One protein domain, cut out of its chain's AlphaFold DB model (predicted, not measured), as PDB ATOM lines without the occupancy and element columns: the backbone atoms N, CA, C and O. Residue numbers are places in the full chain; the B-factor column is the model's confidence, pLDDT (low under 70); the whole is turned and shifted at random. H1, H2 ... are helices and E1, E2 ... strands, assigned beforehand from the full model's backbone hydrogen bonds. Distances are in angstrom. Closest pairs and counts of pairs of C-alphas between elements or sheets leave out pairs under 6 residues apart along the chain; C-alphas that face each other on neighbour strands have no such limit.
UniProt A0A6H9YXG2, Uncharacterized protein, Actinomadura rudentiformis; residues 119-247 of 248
ATOM      1  N   GLU A 119      33.718 -31.150  27.641       86.81
ATOM      2  CA  GLU A 119      35.150 -30.942  27.466       86.81
ATOM      3  C   GLU A 119      35.531 -29.541  27.932       86.81
ATOM      4  O   GLU A 119      34.780 -28.584  27.716       86.81
ATOM      5  N   LYS A 120      36.691 -29.422  28.583       87.56
ATOM      6  CA  LYS A 120      37.313 -28.135  28.899       87.56
ATOM      7  C   LYS A 120      38.829 -28.239  28.807       87.56
ATOM      8  O   LYS A 120      39.428 -29.133  29.405       87.56
ATOM      9  N   VAL A 121      39.439 -27.262  28.144       87.56
ATOM     10  CA  VAL A 121      40.881 -27.002  28.211       87.56
ATOM     11  C   VAL A 121      41.113 -25.949  29.287       87.56
ATOM     12  O   VAL A 121      40.505 -24.881  29.267       87.56
ATOM     13  N   LEU A 122      41.948 -26.269  30.268       90.06
ATOM     14  CA  LEU A 122      42.213 -25.429  31.428       90.06
ATOM     15  C   LEU A 122      43.714 -25.191  31.514       90.06
ATOM     16  O   LEU A 122      44.462 -26.022  32.030       90.06
ATOM     17  N   GLU A 123      44.152 -24.063  30.973       88.25
ATOM     18  CA  GLU A 123      45.562 -23.692  30.956       88.25
ATOM     19  C   GLU A 123      46.045 -23.169  32.315       88.25
ATOM     20  O   GLU A 123      45.272 -22.734  33.174       88.25
ATOM     21  N   GLY A 124      47.360 -23.214  32.501       90.69
ATOM     22  CA  GLY A 124      48.037 -22.738  33.695       90.69
ATOM     23  C   GLY A 124      47.943 -23.698  34.880       90.69
ATOM     24  O   GLY A 124      47.181 -24.671  34.911       90.69
ATOM     25  N   SER A 125      48.727 -23.385  35.910       93.69
ATOM     26  CA  SER A 125      48.768 -24.158  37.153       93.69
ATOM     27  C   SER A 125      47.405 -24.201  37.844       93.69
ATOM     28  O   SER A 125      46.964 -25.265  38.272       93.69
ATOM     29  N   ALA A 126      46.676 -23.082  37.871       93.62
ATOM     30  CA  ALA A 126      45.329 -23.021  38.438       93.62
ATOM     31  C   ALA A 126      44.360 -24.003  37.748       93.62
ATOM     32  O   ALA A 126      43.630 -24.733  38.425       93.62
ATOM     33  N   GLY A 127      44.395 -24.073  36.411       89.94
ATOM     34  CA  GLY A 127      43.570 -24.987  35.622       89.94
ATOM     35  C   GLY A 127      43.875 -26.460  35.896       89.94
ATOM     36  O   GLY A 127      42.955 -27.282  36.030       89.94
ATOM     37  N   CYS A 128      45.159 -26.783  36.070       90.44
ATOM     38  CA  CYS A 128      45.577 -28.121  36.465       90.44
ATOM     39  C   CYS A 128      45.114 -28.491  37.882       90.44
ATOM     40  O   CYS A 128      44.455 -29.517  38.075       90.44
ATOM     41  N   LEU A 129      45.379 -27.631  38.869       94.69
ATOM     42  CA  LEU A 129      45.081 -27.901  40.279       94.69
ATOM     43  C   LEU A 129      43.578 -27.985  40.577       94.69
ATOM     44  O   LEU A 129      43.175 -28.716  41.483       94.69
ATOM     45  N   ALA A 130      42.735 -27.319  39.781       92.56
ATOM     46  CA  ALA A 130      41.275 -27.423  39.868       92.56
ATOM     47  C   ALA A 130      40.736 -28.848  39.609       92.56
ATOM     48  O   ALA A 130      39.561 -29.131  39.859       92.56
ATOM     49  N   GLY A 131      41.571 -29.754  39.091       88.38
ATOM     50  CA  GLY A 131      41.233 -31.164  38.921       88.38
ATOM     51  C   GLY A 131      41.398 -32.010  40.173       88.38
ATOM     52  O   GLY A 131      40.828 -33.093  40.235       88.38
ATOM     53  N   ALA A 132      42.142 -31.542  41.170       92.31
ATOM     54  CA  ALA A 132      42.479 -32.329  42.345       92.31
ATOM     55  C   ALA A 132      41.437 -32.181  43.473       92.31
ATOM     56  O   ALA A 132      41.090 -31.074  43.903       92.31
ATOM     57  N   ILE A 133      40.955 -33.316  43.988       91.06
ATOM     58  CA  ILE A 133      39.948 -33.397  45.058       91.06
ATOM     59  C   ILE A 133      40.563 -33.077  46.423       91.06
ATOM     60  O   ILE A 133      39.933 -32.406  47.243       91.06
ATOM     61  N   ASP A 134      41.781 -33.546  46.681       91.06
ATOM     62  CA  ASP A 134      42.433 -33.439  47.985       91.06
ATOM     63  C   ASP A 134      43.727 -32.616  47.939       91.06
ATOM     64  O   ASP A 134      44.298 -32.348  46.879       91.06
ATOM     65  N   ALA A 135      44.162 -32.166  49.119       94.81
ATOM     66  CA  ALA A 135      45.340 -31.320  49.261       94.81
ATOM     67  C   ALA A 135      46.629 -32.049  48.857       94.81
ATOM     68  O   ALA A 135      47.473 -31.447  48.205       94.81
ATOM     69  N   ALA A 136      46.755 -33.342  49.172       95.00
ATOM     70  CA  ALA A 136      47.934 -34.131  48.818       95.00
ATOM     71  C   ALA A 136      48.123 -34.202  47.296       95.00
ATOM     72  O   ALA A 136      49.226 -34.000  46.792       95.00
ATOM     73  N   THR A 137      47.031 -34.403  46.562       94.00
ATOM     74  CA  THR A 137      47.029 -34.426  45.102       94.00
ATOM     75  C   THR A 137      47.361 -33.054  44.520       94.00
ATOM     76  O   THR A 137      48.168 -32.972  43.597       94.00
ATOM     77  N   ARG A 138      46.814 -31.962  45.077       96.62
ATOM     78  CA  ARG A 138      47.186 -30.595  44.658       96.62
ATOM     79  C   ARG A 138      48.672 -30.326  44.861       96.62
ATOM     80  O   ARG A 138      49.322 -29.829  43.948       96.62
ATOM     81  N   THR A 139      49.210 -30.680  46.026       97.38
ATOM     82  CA  THR A 139      50.633 -30.504  46.335       97.38
ATOM     83  C   THR A 139      51.509 -31.306  45.380       97.38
ATOM     84  O   THR A 139      52.460 -30.756  44.835       97.38
ATOM     85  N   LEU A 140      51.165 -32.572  45.110       96.00
ATOM     86  CA  LEU A 140      51.886 -33.395  44.137       96.00
ATOM     87  C   LEU A 140      51.905 -32.727  42.755       96.00
ATOM     88  O   LEU A 140      52.977 -32.494  42.210       96.00
ATOM     89  N   LEU A 141      50.743 -32.357  42.210       95.38
ATOM     90  CA  LEU A 141      50.654 -31.722  40.890       95.38
ATOM     91  C   LEU A 141      51.404 -30.386  40.819       95.38
ATOM     92  O   LEU A 141      52.040 -30.093  39.808       95.38
ATOM     93  N   SER A 142      51.366 -29.599  41.896       97.25
ATOM     94  CA  SER A 142      52.134 -28.358  42.008       97.25
ATOM     95  C   SER A 142      53.641 -28.627  41.962       97.25
ATOM     96  O   SER A 142      54.359 -27.959  41.223       97.25
ATOM     97  N   ASN A 143      54.124 -29.627  42.707       97.38
ATOM     98  CA  ASN A 143      55.544 -29.989  42.753       97.38
ATOM     99  C   ASN A 143      56.052 -30.535  41.413       97.38
ATOM    100  O   ASN A 143      57.196 -30.291  41.039       97.38
ATOM    101  N   LEU A 144      55.191 -31.230  40.668       95.06
ATOM    102  CA  LEU A 144      55.486 -31.728  39.323       95.06
ATOM    103  C   LEU A 144      55.435 -30.630  38.244       95.06
ATOM    104  O   LEU A 144      55.626 -30.912  37.060       95.06
ATOM    105  N   GLY A 145      55.179 -29.377  38.636       94.81
ATOM    106  CA  GLY A 145      55.104 -28.241  37.724       94.81
ATOM    107  C   GLY A 145      53.972 -28.387  36.713       94.81
ATOM    108  O   GLY A 145      54.165 -28.084  35.540       94.81
ATOM    109  N   CYS A 146      52.816 -28.895  37.150       93.12
ATOM    110  CA  CYS A 146      51.657 -29.007  36.279       93.12
ATOM    111  C   CYS A 146      51.149 -27.625  35.862       93.12
ATOM    112  O   CYS A 146      50.835 -26.791  36.714       93.12
ATOM    113  N   ASP A 147      51.036 -27.393  34.558       92.81
ATOM    114  CA  ASP A 147      50.762 -26.077  33.975       92.81
ATOM    115  C   ASP A 147      49.591 -26.094  32.977       92.81
ATOM    116  O   ASP A 147      49.393 -25.143  32.218       92.81
ATOM    117  N   GLY A 148      48.812 -27.171  32.961       90.00
ATOM    118  CA  GLY A 148      47.602 -27.274  32.162       90.00
ATOM    119  C   GLY A 148      46.887 -28.600  32.368       90.00
ATOM    120  O   GLY A 148      47.486 -29.602  32.762       90.00
ATOM    121  N   ARG A 149      45.582 -28.607  32.111       90.81
ATOM    122  CA  ARG A 149      44.758 -29.811  32.151       90.81
ATOM    123  C   ARG A 149      43.632 -29.752  31.140       90.81
ATOM    124  O   ARG A 149      42.893 -28.778  31.085       90.81
ATOM    125  N   ILE A 150      43.476 -30.823  30.384       87.50
ATOM    126  CA  ILE A 150      42.274 -31.080  29.604       87.50
ATOM    127  C   ILE A 150      41.420 -32.036  30.413       87.50
ATOM    128  O   ILE A 150      41.924 -33.011  30.973       87.50
ATOM    129  N   GLU A 151      40.133 -31.744  30.499       88.75
ATOM    130  CA  GLU A 151      39.156 -32.673  31.036       88.75
ATOM    131  C   GLU A 151      38.083 -32.970  30.008       88.75
ATOM    132  O   GLU A 151      37.601 -32.069  29.325       88.75
ATOM    133  N   ALA A 152      37.686 -34.234  29.940       87.50
ATOM    134  CA  ALA A 152      36.597 -34.672  29.090       87.50
ATOM    135  C   ALA A 152      35.734 -35.704  29.814       87.50
ATOM    136  O   ALA A 152      36.212 -36.442  30.686       87.50
ATOM    137  N   SER A 153      34.453 -35.743  29.465       89.62
ATOM    138  CA  SER A 153      33.505 -36.721  29.984       89.62
ATOM    139  C   SER A 153      32.735 -37.399  28.862       89.62
ATOM    140  O   SER A 153      32.338 -36.757  27.890       89.62
ATOM    141  N   PHE A 154      32.484 -38.697  29.020       89.06
ATOM    142  CA  PHE A 154      31.849 -39.550  28.020       89.06
ATOM    143  C   PHE A 154      30.775 -40.431  28.634       89.06
ATOM    144  O   PHE A 154      30.850 -40.789  29.813       89.06
ATOM    145  N   THR A 155      29.820 -40.838  27.808       90.50
ATOM    146  CA  THR A 155      28.839 -41.866  28.145       90.50
ATOM    147  C   THR A 155      28.820 -42.975  27.117       90.50
ATOM    148  O   THR A 155      28.870 -42.698  25.926       90.50
ATOM    149  N   THR A 156      28.704 -44.222  27.570       89.19
ATOM    150  CA  THR A 156      28.471 -45.366  26.677       89.19
ATOM    151  C   THR A 156      26.995 -45.780  26.669       89.19
ATOM    152  O   THR A 156      26.272 -45.491  27.635       89.19
ATOM    153  N   PRO A 157      26.525 -46.530  25.650       87.19
ATOM    154  CA  PRO A 157      25.180 -47.109  25.626       87.19
ATOM    155  C   PRO A 157      24.861 -47.946  26.872       87.19
ATOM    156  O   PRO A 157      23.745 -47.899  27.391       87.19
ATOM    157  N   SER A 158      25.876 -48.626  27.419       85.75
ATOM    158  CA  SER A 158      25.798 -49.416  28.658       85.75
ATOM    159  C   SER A 158      25.697 -48.563  29.935       85.75
ATOM    160  O   SER A 158      25.725 -49.095  31.048       85.75
ATOM    161  N   LYS A 159      25.579 -47.235  29.794       86.62
ATOM    162  CA  LYS A 159      25.506 -46.235  30.870       86.62
ATOM    163  C   LYS A 159      26.777 -46.137  31.718       86.62
ATOM    164  O   LYS A 159      26.724 -45.697  32.871       86.62
ATOM    165  N   ALA A 160      27.928 -46.514  31.155       88.00
ATOM    166  CA  ALA A 160      29.208 -46.150  31.748       88.00
ATOM    167  C   ALA A 160      29.430 -44.647  31.547       88.00
ATOM    168  O   ALA A 160      29.342 -44.153  30.429       88.00
ATOM    169  N   GLN A 161      29.711 -43.937  32.629       89.06
ATOM    170  CA  GLN A 161      30.213 -42.570  32.648       89.06
ATOM    171  C   GLN A 161      31.736 -42.658  32.710       89.06
ATOM    172  O   GLN A 161      32.265 -43.340  33.588       89.06
ATOM    173  N   VAL A 162      32.447 -41.989  31.813       87.81
ATOM    174  CA  VAL A 162      33.914 -41.984  31.774       87.81
ATOM    175  C   VAL A 162      34.396 -40.549  31.900       87.81
ATOM    176  O   VAL A 162      33.883 -39.669  31.226       87.81
ATOM    177  N   SER A 163      35.373 -40.308  32.761       88.62
ATOM    178  CA  SER A 163      36.037 -39.024  32.947       88.62
ATOM    179  C   SER A 163      37.519 -39.184  32.652       88.62
ATOM    180  O   SER A 163      38.177 -40.072  33.197       88.62
ATOM    181  N   VAL A 164      38.036 -38.301  31.809       87.75
ATOM    182  CA  VAL A 164      39.437 -38.247  31.401       87.75
ATOM    183  C   VAL A 164      40.029 -36.932  31.880       87.75
ATOM    184  O   VAL A 164      39.403 -35.883  31.731       87.75
ATOM    185  N   HIS A 165      41.231 -36.990  32.442       88.94
ATOM    186  CA  HIS A 165      42.083 -35.834  32.694       88.94
ATOM    187  C   HIS A 165      43.404 -36.065  31.999       88.94
ATOM    188  O   HIS A 165      44.044 -37.085  32.248       88.94
ATOM    189  N   VAL A 166      43.842 -35.109  31.196       87.62
ATOM    190  CA  VAL A 166      45.212 -35.092  30.697       87.62
ATOM    191  C   VAL A 166      45.918 -33.868  31.200       87.62
ATOM    192  O   VAL A 166      45.440 -32.751  31.046       87.62
ATOM    193  N   LEU A 167      47.036 -34.117  31.857       89.06
ATOM    194  CA  LEU A 167      47.842 -33.142  32.555       89.06
ATOM    195  C   LEU A 167      49.031 -32.784  31.679       89.06
ATOM    196  O   LEU A 167      49.695 -33.679  31.151       89.06
ATOM    197  N   ARG A 168      49.305 -31.487  31.556       88.25
ATOM    198  CA  ARG A 168      50.567 -30.974  31.033       88.25
ATOM    199  C   ARG A 168      51.493 -30.736  32.216       88.25
ATOM    200  O   ARG A 168      51.150 -30.011  33.147       88.25
ATOM    201  N   LEU A 169      52.617 -31.430  32.208       90.50
ATOM    202  CA  LEU A 169      53.621 -31.399  33.260       90.50
ATOM    203  C   LEU A 169      54.877 -30.719  32.733       90.50
ATOM    204  O   LEU A 169      55.037 -30.506  31.531       90.50
ATOM    205  N   LYS A 170      55.777 -30.365  33.646       90.56
ATOM    206  CA  LYS A 170      56.984 -29.614  33.306       90.56
ATOM    207  C   LYS A 170      57.897 -30.361  32.331       90.56
ATOM    208  O   LYS A 170      58.443 -29.765  31.406       90.56
ATOM    209  N   ASP A 171      58.092 -31.654  32.566       87.75
ATOM    210  CA  ASP A 171      59.016 -32.500  31.819       87.75
ATOM    211  C   ASP A 171      58.605 -33.986  31.889       87.75
ATOM    212  O   ASP A 171      57.600 -34.353  32.505       87.75
ATOM    213  N   LYS A 172      59.378 -34.848  31.218       86.38
ATOM    214  CA  LYS A 172      59.128 -36.295  31.174       86.38
ATOM    215  C   LYS A 172      59.277 -36.974  32.530       86.38
ATOM    216  O   LYS A 172      58.468 -37.831  32.866       86.38
ATOM    217  N   ALA A 173      60.260 -36.560  33.325       89.56
ATOM    218  CA  ALA A 173      60.467 -37.120  34.656       89.56
ATOM    219  C   ALA A 173      59.288 -36.781  35.582       89.56
ATOM    220  O   ALA A 173      58.846 -37.616  36.373       89.56
ATOM    221  N   ALA A 174      58.718 -35.580  35.446       90.75
ATOM    222  CA  ALA A 174      57.503 -35.188  36.141       90.75
ATOM    223  C   ALA A 174      56.297 -36.048  35.722       90.75
ATOM    224  O   ALA A 174      55.520 -36.456  36.585       90.75
ATOM    225  N   ALA A 175      56.161 -36.376  34.433       86.75
ATOM    226  CA  ALA A 175      55.120 -37.284  33.937       86.75
ATOM    227  C   ALA A 175      55.265 -38.721  34.454       86.75
ATOM    228  O   ALA A 175      54.281 -39.312  34.898       86.75
ATOM    229  N   GLU A 176      56.482 -39.254  34.491       85.81
ATOM    230  CA  GLU A 176      56.781 -40.569  35.076       85.81
ATOM    231  C   GLU A 176      56.534 -40.580  36.599       85.81
ATOM    232  O   GLU A 176      56.005 -41.537  37.172       85.81
ATOM    233  N   THR A 177      56.839 -39.475  37.282       90.19
ATOM    234  CA  THR A 177      56.545 -39.331  38.715       90.19
ATOM    235  C   THR A 177      55.039 -39.235  38.971       90.19
ATOM    236  O   THR A 177      54.533 -39.841  39.915       90.19
ATOM    237  N   ALA A 178      54.294 -38.526  38.114       88.44
ATOM    238  CA  ALA A 178      52.837 -38.517  38.170       88.44
ATOM    239  C   ALA A 178      52.279 -39.934  37.998       88.44
ATOM    240  O   ALA A 178      51.401 -40.323  38.756       88.44
ATOM    241  N   GLU A 179      52.812 -40.736  37.076       83.94
ATOM    242  CA  GLU A 179      52.360 -42.118  36.885       83.94
ATOM    243  C   GLU A 179      52.488 -42.972  38.144       83.94
ATOM    244  O   GLU A 179      51.561 -43.704  38.495       83.94
ATOM    245  N   THR A 180      53.616 -42.856  38.835       85.56
ATOM    246  CA  THR A 180      53.903 -43.679  40.014       85.56
ATOM    247  C   THR A 180      53.187 -43.189  41.274       85.56
ATOM    248  O   THR A 180      52.814 -44.002  42.122       85.56
ATOM    249  N   GLN A 181      52.977 -41.878  41.417       89.94
ATOM    250  CA  GLN A 181      52.490 -41.282  42.667       89.94
ATOM    251  C   GLN A 181      51.043 -40.784  42.602       89.94
ATOM    252  O   GLN A 181      50.366 -40.726  43.637       89.94
ATOM    253  N   LEU A 182      50.537 -40.418  41.419       86.81
ATOM    254  CA  LEU A 182      49.203 -39.846  41.285       86.81
ATOM    255  C   LEU A 182      48.140 -40.936  41.374       86.81
ATOM    256  O   LEU A 182      47.920 -41.743  40.473       86.81
ATOM    257  N   LYS A 183      47.387 -40.912  42.471       85.25
ATOM    258  CA  LYS A 183      46.218 -41.772  42.623       85.25
ATOM    259  C   LYS A 183      45.096 -41.230  41.746       85.25
ATOM    260  O   LYS A 183      44.641 -40.110  41.951       85.25
ATOM    261  N   ALA A 184      44.522 -42.069  40.887       81.44
ATOM    262  CA  ALA A 184      43.317 -41.718  40.126       81.44
ATOM    263  C   ALA A 184      42.130 -41.278  41.020       81.44
ATOM    264  O   ALA A 184      41.233 -40.575  40.573       81.44
ATOM    265  N   ALA A 185      42.130 -41.662  42.305       81.44
ATOM    266  CA  ALA A 185      41.168 -41.202  43.310       81.44
ATOM    267  C   ALA A 185      41.305 -39.727  43.707       81.44
ATOM    268  O   ALA A 185      40.356 -39.178  44.263       81.44
ATOM    269  N   GLY A 186      42.489 -39.154  43.499       84.75
ATOM    270  CA  GLY A 186      42.820 -37.772  43.814       84.75
ATOM    271  C   GLY A 186      42.324 -36.791  42.758       84.75
ATOM    272  O   GLY A 186      42.223 -35.602  43.041       84.75
ATOM    273  N   MET A 187      41.955 -37.274  41.567       87.75
ATOM    274  CA  MET A 187      41.375 -36.465  40.495       87.75
ATOM    275  C   MET A 187      39.848 -36.480  40.559       87.75
ATOM    276  O   MET A 187      39.224 -37.510  40.831       87.75
ATOM    277  N   ARG A 188      39.226 -35.329  40.299       87.69
ATOM    278  CA  ARG A 188      37.771 -35.171  40.329       87.69
ATOM    279  C   ARG A 188      37.116 -35.932  39.197       87.69
ATOM    280  O   ARG A 188      37.603 -35.937  38.078       87.69
ATOM    281  N   PHE A 189      35.967 -36.528  39.462       85.12
ATOM    282  CA  PHE A 189      35.190 -37.152  38.403       85.12
ATOM    283  C   PHE A 189      34.426 -36.066  37.636       85.12
ATOM    284  O   PHE A 189      33.650 -35.325  38.239       85.12
ATOM    285  N   VAL A 190      34.666 -35.932  36.332       82.56
ATOM    286  CA  VAL A 190      33.941 -34.991  35.466       82.56
ATOM    287  C   VAL A 190      32.744 -35.716  34.871       82.56
ATOM    288  O   VAL A 190      32.897 -36.694  34.149       82.56
ATOM    289  N   THR A 191      31.544 -35.267  35.214       76.38
ATOM    290  CA  THR A 191      30.295 -35.825  34.696       76.38
ATOM    291  C   THR A 191      29.210 -34.762  34.751       76.38
ATOM    292  O   THR A 191      29.218 -33.899  35.628       76.38
ATOM    293  N   THR A 192      28.275 -34.830  33.810       66.62
ATOM    294  CA  THR A 192      27.042 -34.036  33.820       66.62
ATOM    295  C   THR A 192      25.914 -34.729  34.592       66.62
ATOM    296  O   THR A 192      24.887 -34.111  34.856       66.62
ATOM    297  N   ALA A 193      26.092 -35.999  34.976       67.12
ATOM    298  CA  ALA A 193      25.079 -36.812  35.637       67.12
ATOM    299  C   ALA A 193      25.383 -37.015  37.129       67.12
ATOM    300  O   ALA A 193      26.537 -37.066  37.553       67.12
ATOM    301  N   SER A 194      24.341 -37.210  37.939       62.25
ATOM    302  CA  SER A 194      24.521 -37.620  39.334       62.25
ATOM    303  C   SER A 194      25.037 -39.062  39.372       62.25
ATOM    304  O   SER A 194      24.330 -40.011  39.017       62.25
ATOM    305  N   VAL A 195      26.304 -39.233  39.750       60.66
ATOM    306  CA  VAL A 195      26.932 -40.548  39.910       60.66
ATOM    307  C   VAL A 195      27.068 -40.826  41.408       60.66
ATOM    308  O   VAL A 195      27.722 -40.047  42.109       60.66
ATOM    309  N   PRO A 196      26.465 -41.908  41.940       56.16
ATOM    310  CA  PRO A 196      26.609 -42.254  43.350       56.16
ATOM    311  C   PRO A 196      28.087 -42.445  43.707       56.16
ATOM    312  O   PRO A 196      28.894 -42.865  42.872       56.16
ATOM    313  N   LYS A 197      28.454 -42.135  44.959       55.59
ATOM    314  CA  LYS A 197      29.838 -42.227  45.449       55.59
ATOM    315  C   LYS A 197      30.459 -43.589  45.087       55.59
ATOM    316  O   LYS A 197      30.189 -44.595  45.729       55.59
ATOM    317  N   ARG A 198      31.369 -43.549  44.108       57.94
ATOM    318  CA  ARG A 198      32.481 -44.485  43.868       57.94
ATOM    319  C   ARG A 198      32.090 -45.949  43.614       57.94
ATOM    320  O   ARG A 198      32.378 -46.817  44.430       57.94
ATOM    321  N   ILE A 199      31.567 -46.238  42.423       55.03
ATOM    322  CA  ILE A 199      31.600 -47.596  41.854       55.03
ATOM    323  C   ILE A 199      32.211 -47.502  40.461       55.03
ATOM    324  O   ILE A 199      31.563 -46.966  39.565       55.03
ATOM    325  N   GLY A 200      33.434 -48.002  40.274       56.81
ATOM    326  CA  GLY A 200      33.982 -48.168  38.932       56.81
ATOM    327  C   GLY A 200      35.501 -48.268  38.823       56.81
ATOM    328  O   GLY A 200      36.213 -48.500  39.800       56.81
ATOM    329  N   ALA A 201      35.970 -48.176  37.583       60.62
ATOM    330  CA  ALA A 201      37.326 -48.483  37.157       60.62
ATOM    331  C   ALA A 201      38.212 -47.238  37.156       60.62
ATOM    332  O   ALA A 201      37.746 -46.124  36.910       60.62
ATOM    333  N   ARG A 202      39.505 -47.422  37.413       64.44
ATOM    334  CA  ARG A 202      40.496 -46.348  37.404       64.44
ATOM    335  C   ARG A 202      41.724 -46.813  36.649       64.44
ATOM    336  O   ARG A 202      42.254 -47.876  36.947       64.44
ATOM    337  N   PHE A 203      42.168 -45.988  35.721       62.56
ATOM    338  CA  PHE A 203      43.316 -46.232  34.873       62.56
ATOM    339  C   PHE A 203      44.207 -44.987  34.917       62.56
ATOM    340  O   PHE A 203      43.727 -43.865  34.759       62.56
ATOM    341  N   GLY A 204      45.496 -45.177  35.172       57.00
ATOM    342  CA  GLY A 204      46.525 -44.145  35.030       57.00
ATOM    343  C   GLY A 204      47.539 -44.615  33.994       57.00
ATOM    344  O   GLY A 204      47.753 -45.825  33.899       57.00
ATOM    345  N   LYS A 205      48.082 -43.714  33.165       59.94
ATOM    346  CA  LYS A 205      49.162 -44.035  32.212       59.94
ATOM    347  C   LYS A 205      49.874 -42.794  31.671       59.94
ATOM    348  O   LYS A 205      49.309 -41.701  31.625       59.94
ATOM    349  N   VAL A 206      51.112 -43.006  31.235       52.94
ATOM    350  CA  VAL A 206      52.004 -42.039  30.577       52.94
ATOM    351  C   VAL A 206      51.573 -41.722  29.143       52.94
ATOM    352  O   VAL A 206      51.339 -42.626  28.341       52.94
ATOM    353  N   GLY A 207      51.493 -40.428  28.821       58.97
ATOM    354  CA  GLY A 207      51.530 -39.910  27.450       58.97
ATOM    355  C   GLY A 207      52.967 -39.552  27.045       58.97
ATOM    356  O   GLY A 207      53.874 -39.607  27.871       58.97
ATOM    357  N   SER A 208      53.219 -39.201  25.780       60.44
ATOM    358  CA  SER A 208      54.575 -38.822  25.352       60.44
ATOM    359  C   SER A 208      55.100 -37.626  26.128       60.44
ATOM    360  O   SER A 208      54.374 -36.677  26.438       60.44
ATOM    361  N   GLY A 209      56.407 -37.669  26.392       75.38
ATOM    362  CA  GLY A 209      57.148 -36.544  26.935       75.38
ATOM    363  C   GLY A 209      56.514 -36.030  28.219       75.38
ATOM    364  O   GLY A 209      56.614 -36.668  29.255       75.38
ATOM    365  N   THR A 210      55.879 -34.866  28.143       79.25
ATOM    366  CA  THR A 210      55.441 -34.079  29.296       79.25
ATOM    367  C   THR A 210      53.965 -34.256  29.664       79.25
ATOM    368  O   THR A 210      53.420 -33.453  30.421       79.25
ATOM    369  N   ARG A 211      53.278 -35.271  29.124       81.00
ATOM    370  CA  ARG A 211      51.826 -35.447  29.296       81.00
ATOM    371  C   ARG A 211      51.490 -36.698  30.104       81.00
ATOM    372  O   ARG A 211      52.067 -37.760  29.892       81.00
ATOM    373  N   TYR A 212      50.506 -36.597  30.998       82.62
ATOM    374  CA  TYR A 212      50.013 -37.730  31.792       82.62
ATOM    375  C   TYR A 212      48.487 -37.831  31.747       82.62
ATOM    376  O   TYR A 212      47.809 -36.819  31.919       82.62
ATOM    377  N   ALA A 213      47.946 -39.036  31.544       83.75
ATOM    378  CA  ALA A 213      46.513 -39.276  31.412       83.75
ATOM    379  C   ALA A 213      45.945 -40.109  32.569       83.75
ATOM    380  O   ALA A 213      46.409 -41.211  32.872       83.75
ATOM    381  N   VAL A 214      44.870 -39.604  33.170       85.50
ATOM    382  CA  VAL A 214      44.060 -40.302  34.171       85.50
ATOM    383  C   VAL A 214      42.673 -40.531  33.601       85.50
ATOM    384  O   VAL A 214      41.959 -39.579  33.292       85.50
ATOM    385  N   VAL A 215      42.259 -41.791  33.517       85.62
ATOM    386  CA  VAL A 215      40.914 -42.181  33.093       85.62
ATOM    387  C   VAL A 215      40.205 -42.852  34.253       85.62
ATOM    388  O   VAL A 215      40.689 -43.800  34.865       85.62
ATOM    389  N   THR A 216      39.017 -42.368  34.567       85.06
ATOM    390  CA  THR A 216      38.150 -42.961  35.580       85.06
ATOM    391  C   THR A 216      36.802 -43.257  34.959       85.06
ATOM    392  O   THR A 216      36.325 -42.505  34.120       85.06
ATOM    393  N   ALA A 217      36.175 -44.354  35.354       86.00
ATOM    394  CA  ALA A 217      34.858 -44.723  34.871       86.00
ATOM    395  C   ALA A 217      33.970 -45.138  36.037       86.00
ATOM    396  O   ALA A 217      34.453 -45.680  37.028       86.00
ATOM    397  N   ALA A 218      32.674 -44.896  35.906       85.44
ATOM    398  CA  ALA A 218      31.648 -45.277  36.863       85.44
ATOM    399  C   ALA A 218      30.337 -45.600  36.137       85.44
ATOM    400  O   ALA A 218      30.197 -45.302  34.957       85.44
ATOM    401  N   VAL A 219      29.366 -46.212  36.814       84.12
ATOM    402  CA  VAL A 219      28.065 -46.560  36.207       84.12
ATOM    403  C   VAL A 219      26.929 -45.915  36.990       84.12
ATOM    404  O   VAL A 219      26.892 -46.017  38.217       84.12
ATOM    405  N   SER A 220      26.000 -45.271  36.278       73.56
ATOM    406  CA  SER A 220      24.783 -44.680  36.850       73.56
ATOM    407  C   SER A 220      23.578 -44.897  35.913       73.56
ATOM    408  O   SER A 220      23.715 -44.631  34.718       73.56
ATOM    409  N   PRO A 221      22.410 -45.366  36.408       76.50
ATOM    410  CA  PRO A 221      22.156 -45.828  37.777       76.50
ATOM    411  C   PRO A 221      22.931 -47.117  38.101       76.50
ATOM    412  O   PRO A 221      23.544 -47.728  37.227       76.50
ATOM    413  N   ARG A 222      22.939 -47.531  39.375       76.62
ATOM    414  CA  ARG A 222      23.666 -48.734  39.813       76.62
ATOM    415  C   ARG A 222      23.108 -49.984  39.120       76.62
ATOM    416  O   ARG A 222      21.912 -50.242  39.176       76.62
ATOM    417  N   GLN A 223      23.996 -50.779  38.529       81.31
ATOM    418  CA  GLN A 223      23.673 -52.041  37.853       81.31
ATOM    419  C   GLN A 223      24.379 -53.218  38.542       81.31
ATOM    420  O   GLN A 223      25.429 -53.033  39.162       81.31
ATOM    421  N   LYS A 224      23.837 -54.439  38.406       85.56
ATOM    422  CA  LYS A 224      24.430 -55.670  38.972       85.56
ATOM    423  C   LYS A 224      25.867 -55.903  38.476       85.56
ATOM    424  O   LYS A 224      26.714 -56.346  39.240       85.56
ATOM    425  N   ASP A 225      26.147 -55.498  37.238       86.81
ATOM    426  CA  ASP A 225      27.441 -55.655  36.564       86.81
ATOM    427  C   ASP A 225      28.251 -54.347  36.455       86.81
ATOM    428  O   ASP A 225      29.113 -54.208  35.584       86.81
ATOM    429  N   ALA A 226      27.990 -53.371  37.336       83.75
ATOM    430  CA  ALA A 226      28.568 -52.025  37.258       83.75
ATOM    431  C   ALA A 226      30.102 -52.007  37.136       83.75
ATOM    432  O   ALA A 226      30.644 -51.231  36.353       83.75
ATOM    433  N   GLN A 227      30.815 -52.881  37.855       84.25
ATOM    434  CA  GLN A 227      32.278 -52.934  37.775       84.25
ATOM    435  C   GLN A 227      32.765 -53.385  36.393       84.25
ATOM    436  O   GLN A 227      33.684 -52.785  35.844       84.25
ATOM    437  N   ARG A 228      32.139 -54.416  35.807       86.44
ATOM    438  CA  ARG A 228      32.496 -54.923  34.472       86.44
ATOM    439  C   ARG A 228      32.244 -53.860  33.404       86.44
ATOM    440  O   ARG A 228      33.098 -53.639  32.551       86.44
ATOM    441  N   ILE A 229      31.099 -53.183  33.488       85.75
ATOM    442  CA  ILE A 229      30.712 -52.105  32.573       85.75
ATOM    443  C   ILE A 229      31.679 -50.916  32.690       85.75
ATOM    444  O   ILE A 229      32.175 -50.440  31.671       85.75
ATOM    445  N   ALA A 230      32.013 -50.481  33.910       85.81
ATOM    446  CA  ALA A 230      32.989 -49.412  34.127       85.81
ATOM    447  C   ALA A 230      34.387 -49.792  33.611       85.81
ATOM    448  O   ALA A 230      35.039 -48.976  32.964       85.81
ATOM    449  N   ASN A 231      34.840 -51.025  33.871       84.88
ATOM    450  CA  ASN A 231      36.139 -51.515  33.401       84.88
ATOM    451  C   ASN A 231      36.209 -51.505  31.869       84.88
ATOM    452  O   ASN A 231      37.193 -51.027  31.313       84.88
ATOM    453  N   ARG A 232      35.157 -51.986  31.191       85.38
ATOM    454  CA  ARG A 232      35.068 -51.966  29.727       85.38
ATOM    455  C   ARG A 232      35.067 -50.530  29.197       85.38
ATOM    456  O   ARG A 232      35.931 -50.186  28.403       85.38
ATOM    457  N   GLY A 233      34.154 -49.687  29.682       83.81
ATOM    458  CA  GLY A 233      34.018 -48.309  29.206       83.81
ATOM    459  C   GLY A 233      35.280 -47.469  29.416       83.81
ATOM    460  O   GLY A 233      35.705 -46.762  28.505       83.81
ATOM    461  N   GLY A 234      35.912 -47.568  30.590       84.00
ATOM    462  CA  GLY A 234      37.140 -46.828  30.885       84.00
ATOM    463  C   GLY A 234      38.387 -47.399  30.205       84.00
ATOM    464  O   GLY A 234      39.244 -46.624  29.793       84.00
ATOM    465  N   GLY A 235      38.486 -48.723  30.049       80.06
ATOM    466  CA  GLY A 235      39.661 -49.374  29.459       80.06
ATOM    467  C   GLY A 235      39.863 -49.036  27.980       80.06
ATOM    468  O   GLY A 235      40.991 -48.805  27.554       80.06
ATOM    469  N   PHE A 236      38.775 -48.934  27.217       79.88
ATOM    470  CA  PHE A 236      38.812 -48.517  25.811       79.88
ATOM    471  C   PHE A 236      39.333 -47.085  25.656       79.88
ATOM    472  O   PHE A 236      40.330 -46.859  24.975       79.88
ATOM    473  N   ILE A 237      38.718 -46.134  26.367       80.19
ATOM    474  CA  ILE A 237      39.134 -44.725  26.351       80.19
ATOM    475  C   ILE A 237      40.585 -44.574  26.809       80.19
ATOM    476  O   ILE A 237      41.343 -43.811  26.218       80.19
ATOM    477  N   HIS A 238      40.990 -45.315  27.842       76.31
ATOM    478  CA  HIS A 238      42.360 -45.306  28.348       76.31
ATOM    479  C   HIS A 238      43.390 -45.755  27.313       76.31
ATOM    480  O   HIS A 238      44.395 -45.062  27.125       76.31
ATOM    481  N   ALA A 239      43.143 -46.881  26.634       70.19
ATOM    482  CA  ALA A 239      44.058 -47.423  25.634       70.19
ATOM    483  C   ALA A 239      44.394 -46.376  24.566       70.19
ATOM    484  O   ALA A 239      45.563 -46.162  24.242       70.19
ATOM    485  N   GLU A 240      43.378 -45.662  24.105       72.62
ATOM    486  CA  GLU A 240      43.503 -44.788  22.947       72.62
ATOM    487  C   GLU A 240      43.882 -43.356  23.284       72.62
ATOM    488  O   GLU A 240      44.741 -42.785  22.613       72.62
ATOM    489  N   THR A 241      43.395 -42.832  24.417       71.38
ATOM    490  CA  THR A 241      43.931 -41.591  24.998       71.38
ATOM    491  C   THR A 241      45.449 -41.689  25.125       71.38
ATOM    492  O   THR A 241      46.172 -40.731  24.866       71.38
ATOM    493  N   THR A 242      45.952 -42.870  25.492       66.88
ATOM    494  CA  THR A 242      47.393 -43.063  25.581       66.88
ATOM    495  C   THR A 242      48.071 -43.155  24.224       66.88
ATOM    496  O   THR A 242      49.131 -42.565  24.054       66.88
ATOM    497  N   ALA A 243      47.506 -43.916  23.282       60.16
ATOM    498  CA  ALA A 243      48.090 -44.050  21.955       60.16
ATOM    499  C   ALA A 243      48.314 -42.661  21.350       60.16
ATOM    500  O   ALA A 243      49.432 -42.348  20.976       60.16
ATOM    501  N   VAL A 244      47.307 -41.787  21.386       60.25
ATOM    502  CA  VAL A 244      47.393 -40.435  20.819       60.25
ATOM    503  C   VAL A 244      48.305 -39.511  21.616       60.25
ATOM    504  O   VAL A 244      49.110 -38.801  21.015       60.25
ATOM    505  N   ALA A 245      48.252 -39.546  22.952       56.06
ATOM    506  CA  ALA A 245      49.161 -38.746  23.768       56.06
ATOM    507  C   ALA A 245      50.635 -39.078  23.486       56.06
ATOM    508  O   ALA A 245      51.490 -38.250  23.780       56.06
ATOM    509  N   ILE A 246      50.949 -40.254  22.925       49.78
ATOM    510  CA  ILE A 246      52.307 -40.647  22.530       49.78
ATOM    511  C   ILE A 246      52.776 -39.974  21.214       49.78
ATOM    512  O   ILE A 246      53.980 -39.842  21.004       49.78
ATOM    513  N   TRP A 247      51.868 -39.516  20.347       37.84
ATOM    514  CA  TRP A 247      52.206 -39.028  18.994       37.84
ATOM    515  C   TRP A 247      52.190 -37.500  18.817       37.84
ATOM    516  O   TRP A 247      52.588 -37.021  17.757       37.84
TER     517      TRP A 247
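Overview. This is residues 119 to 247 of the 248 residues of an uncharacterized protein of Actinomadura rudentiformis (UniProt A0A6H9YXG2). One antiparallel sheet of five strands has the long helix H4 lying lengthwise on one face, while the short helices H1 and H3 cover one end of the other face. H2 packs on H1, away from the sheet, and residues 182 to 201, with no named element, run over that same side towards the sheet's other end. The printed part has 129 residues with four named helices and five named strands, in the order E1 H1 H2 E2 E3 H3 E4 E5 H4; the sheet order is E1 E2 E3 E5 E4 and the class is mixed, helices and strands. The whole is compact, with a radius of gyration of the C-alphas of 13.9 A and spans of 41 by 30 by 24 A.

Arrangement. Edge strand E1, residues 119 to 123, is antiparallel to E2, residues 148 to 155, with N 122 and O 149 2.8 A apart. H1, residues 124 to 129, is on the sheet over E2 at a height of 6.1 A, its closest pair there being the C-alphas of Cys 128 and Arg 149, 4.7 A apart. H1 touches H2, residues 135 to 143, in a helical hairpin; the closest C-alphas are those of Leu 129 and Arg 138, 5.6 A. E2 and E3, residues 160 to 168, form a hairpin, with N 164 and O 152 2.8 A apart. H3, residues 172 to 181, is on the same face as H1; its C-alpha 179 is 6.0 A from that of Lys 205 in E4, residues 202 to 206. E4 and E5, residues 211 to 219, form a hairpin, with N 203 and O 215 2.8 A apart. E5 is also antiparallel to E3, with N 161 and O 218 2.7 A apart. E3, H3 and E4 make a split strand-helix-strand unit, two strands running the same way with E5 between them, and its crossover is right-handed. H4, residues 226 to 245, is on the opposite face, over E3 and E5 and along the strands; the C-alphas of Ala 217 and Gly 234 are closest, 5.1 A. This gives three layers, helices on both faces of a sheet. Every O i to N i+4 pair is within hydrogen-bond range in H1, H2 and H3, and 15 of 16 in H4.

Along the chain. E1 begins at C-alpha 119 (35.150, -30.942, 27.466). E2 measures 24.1 A, E3 26.2 A and E5 27.1 A. H4 measures 28.0 A and ends at C-alpha 245 (49.161, -38.746, 23.768).

Size, cuts and confidence. The farthest C-alphas, Asp 171 and Lys 224, are 42.2 A apart. The printed part has no cut, and the link H3 to E4 is long. In this model, pLDDT is under 70 at residues 192 to 208 and 242 to 247.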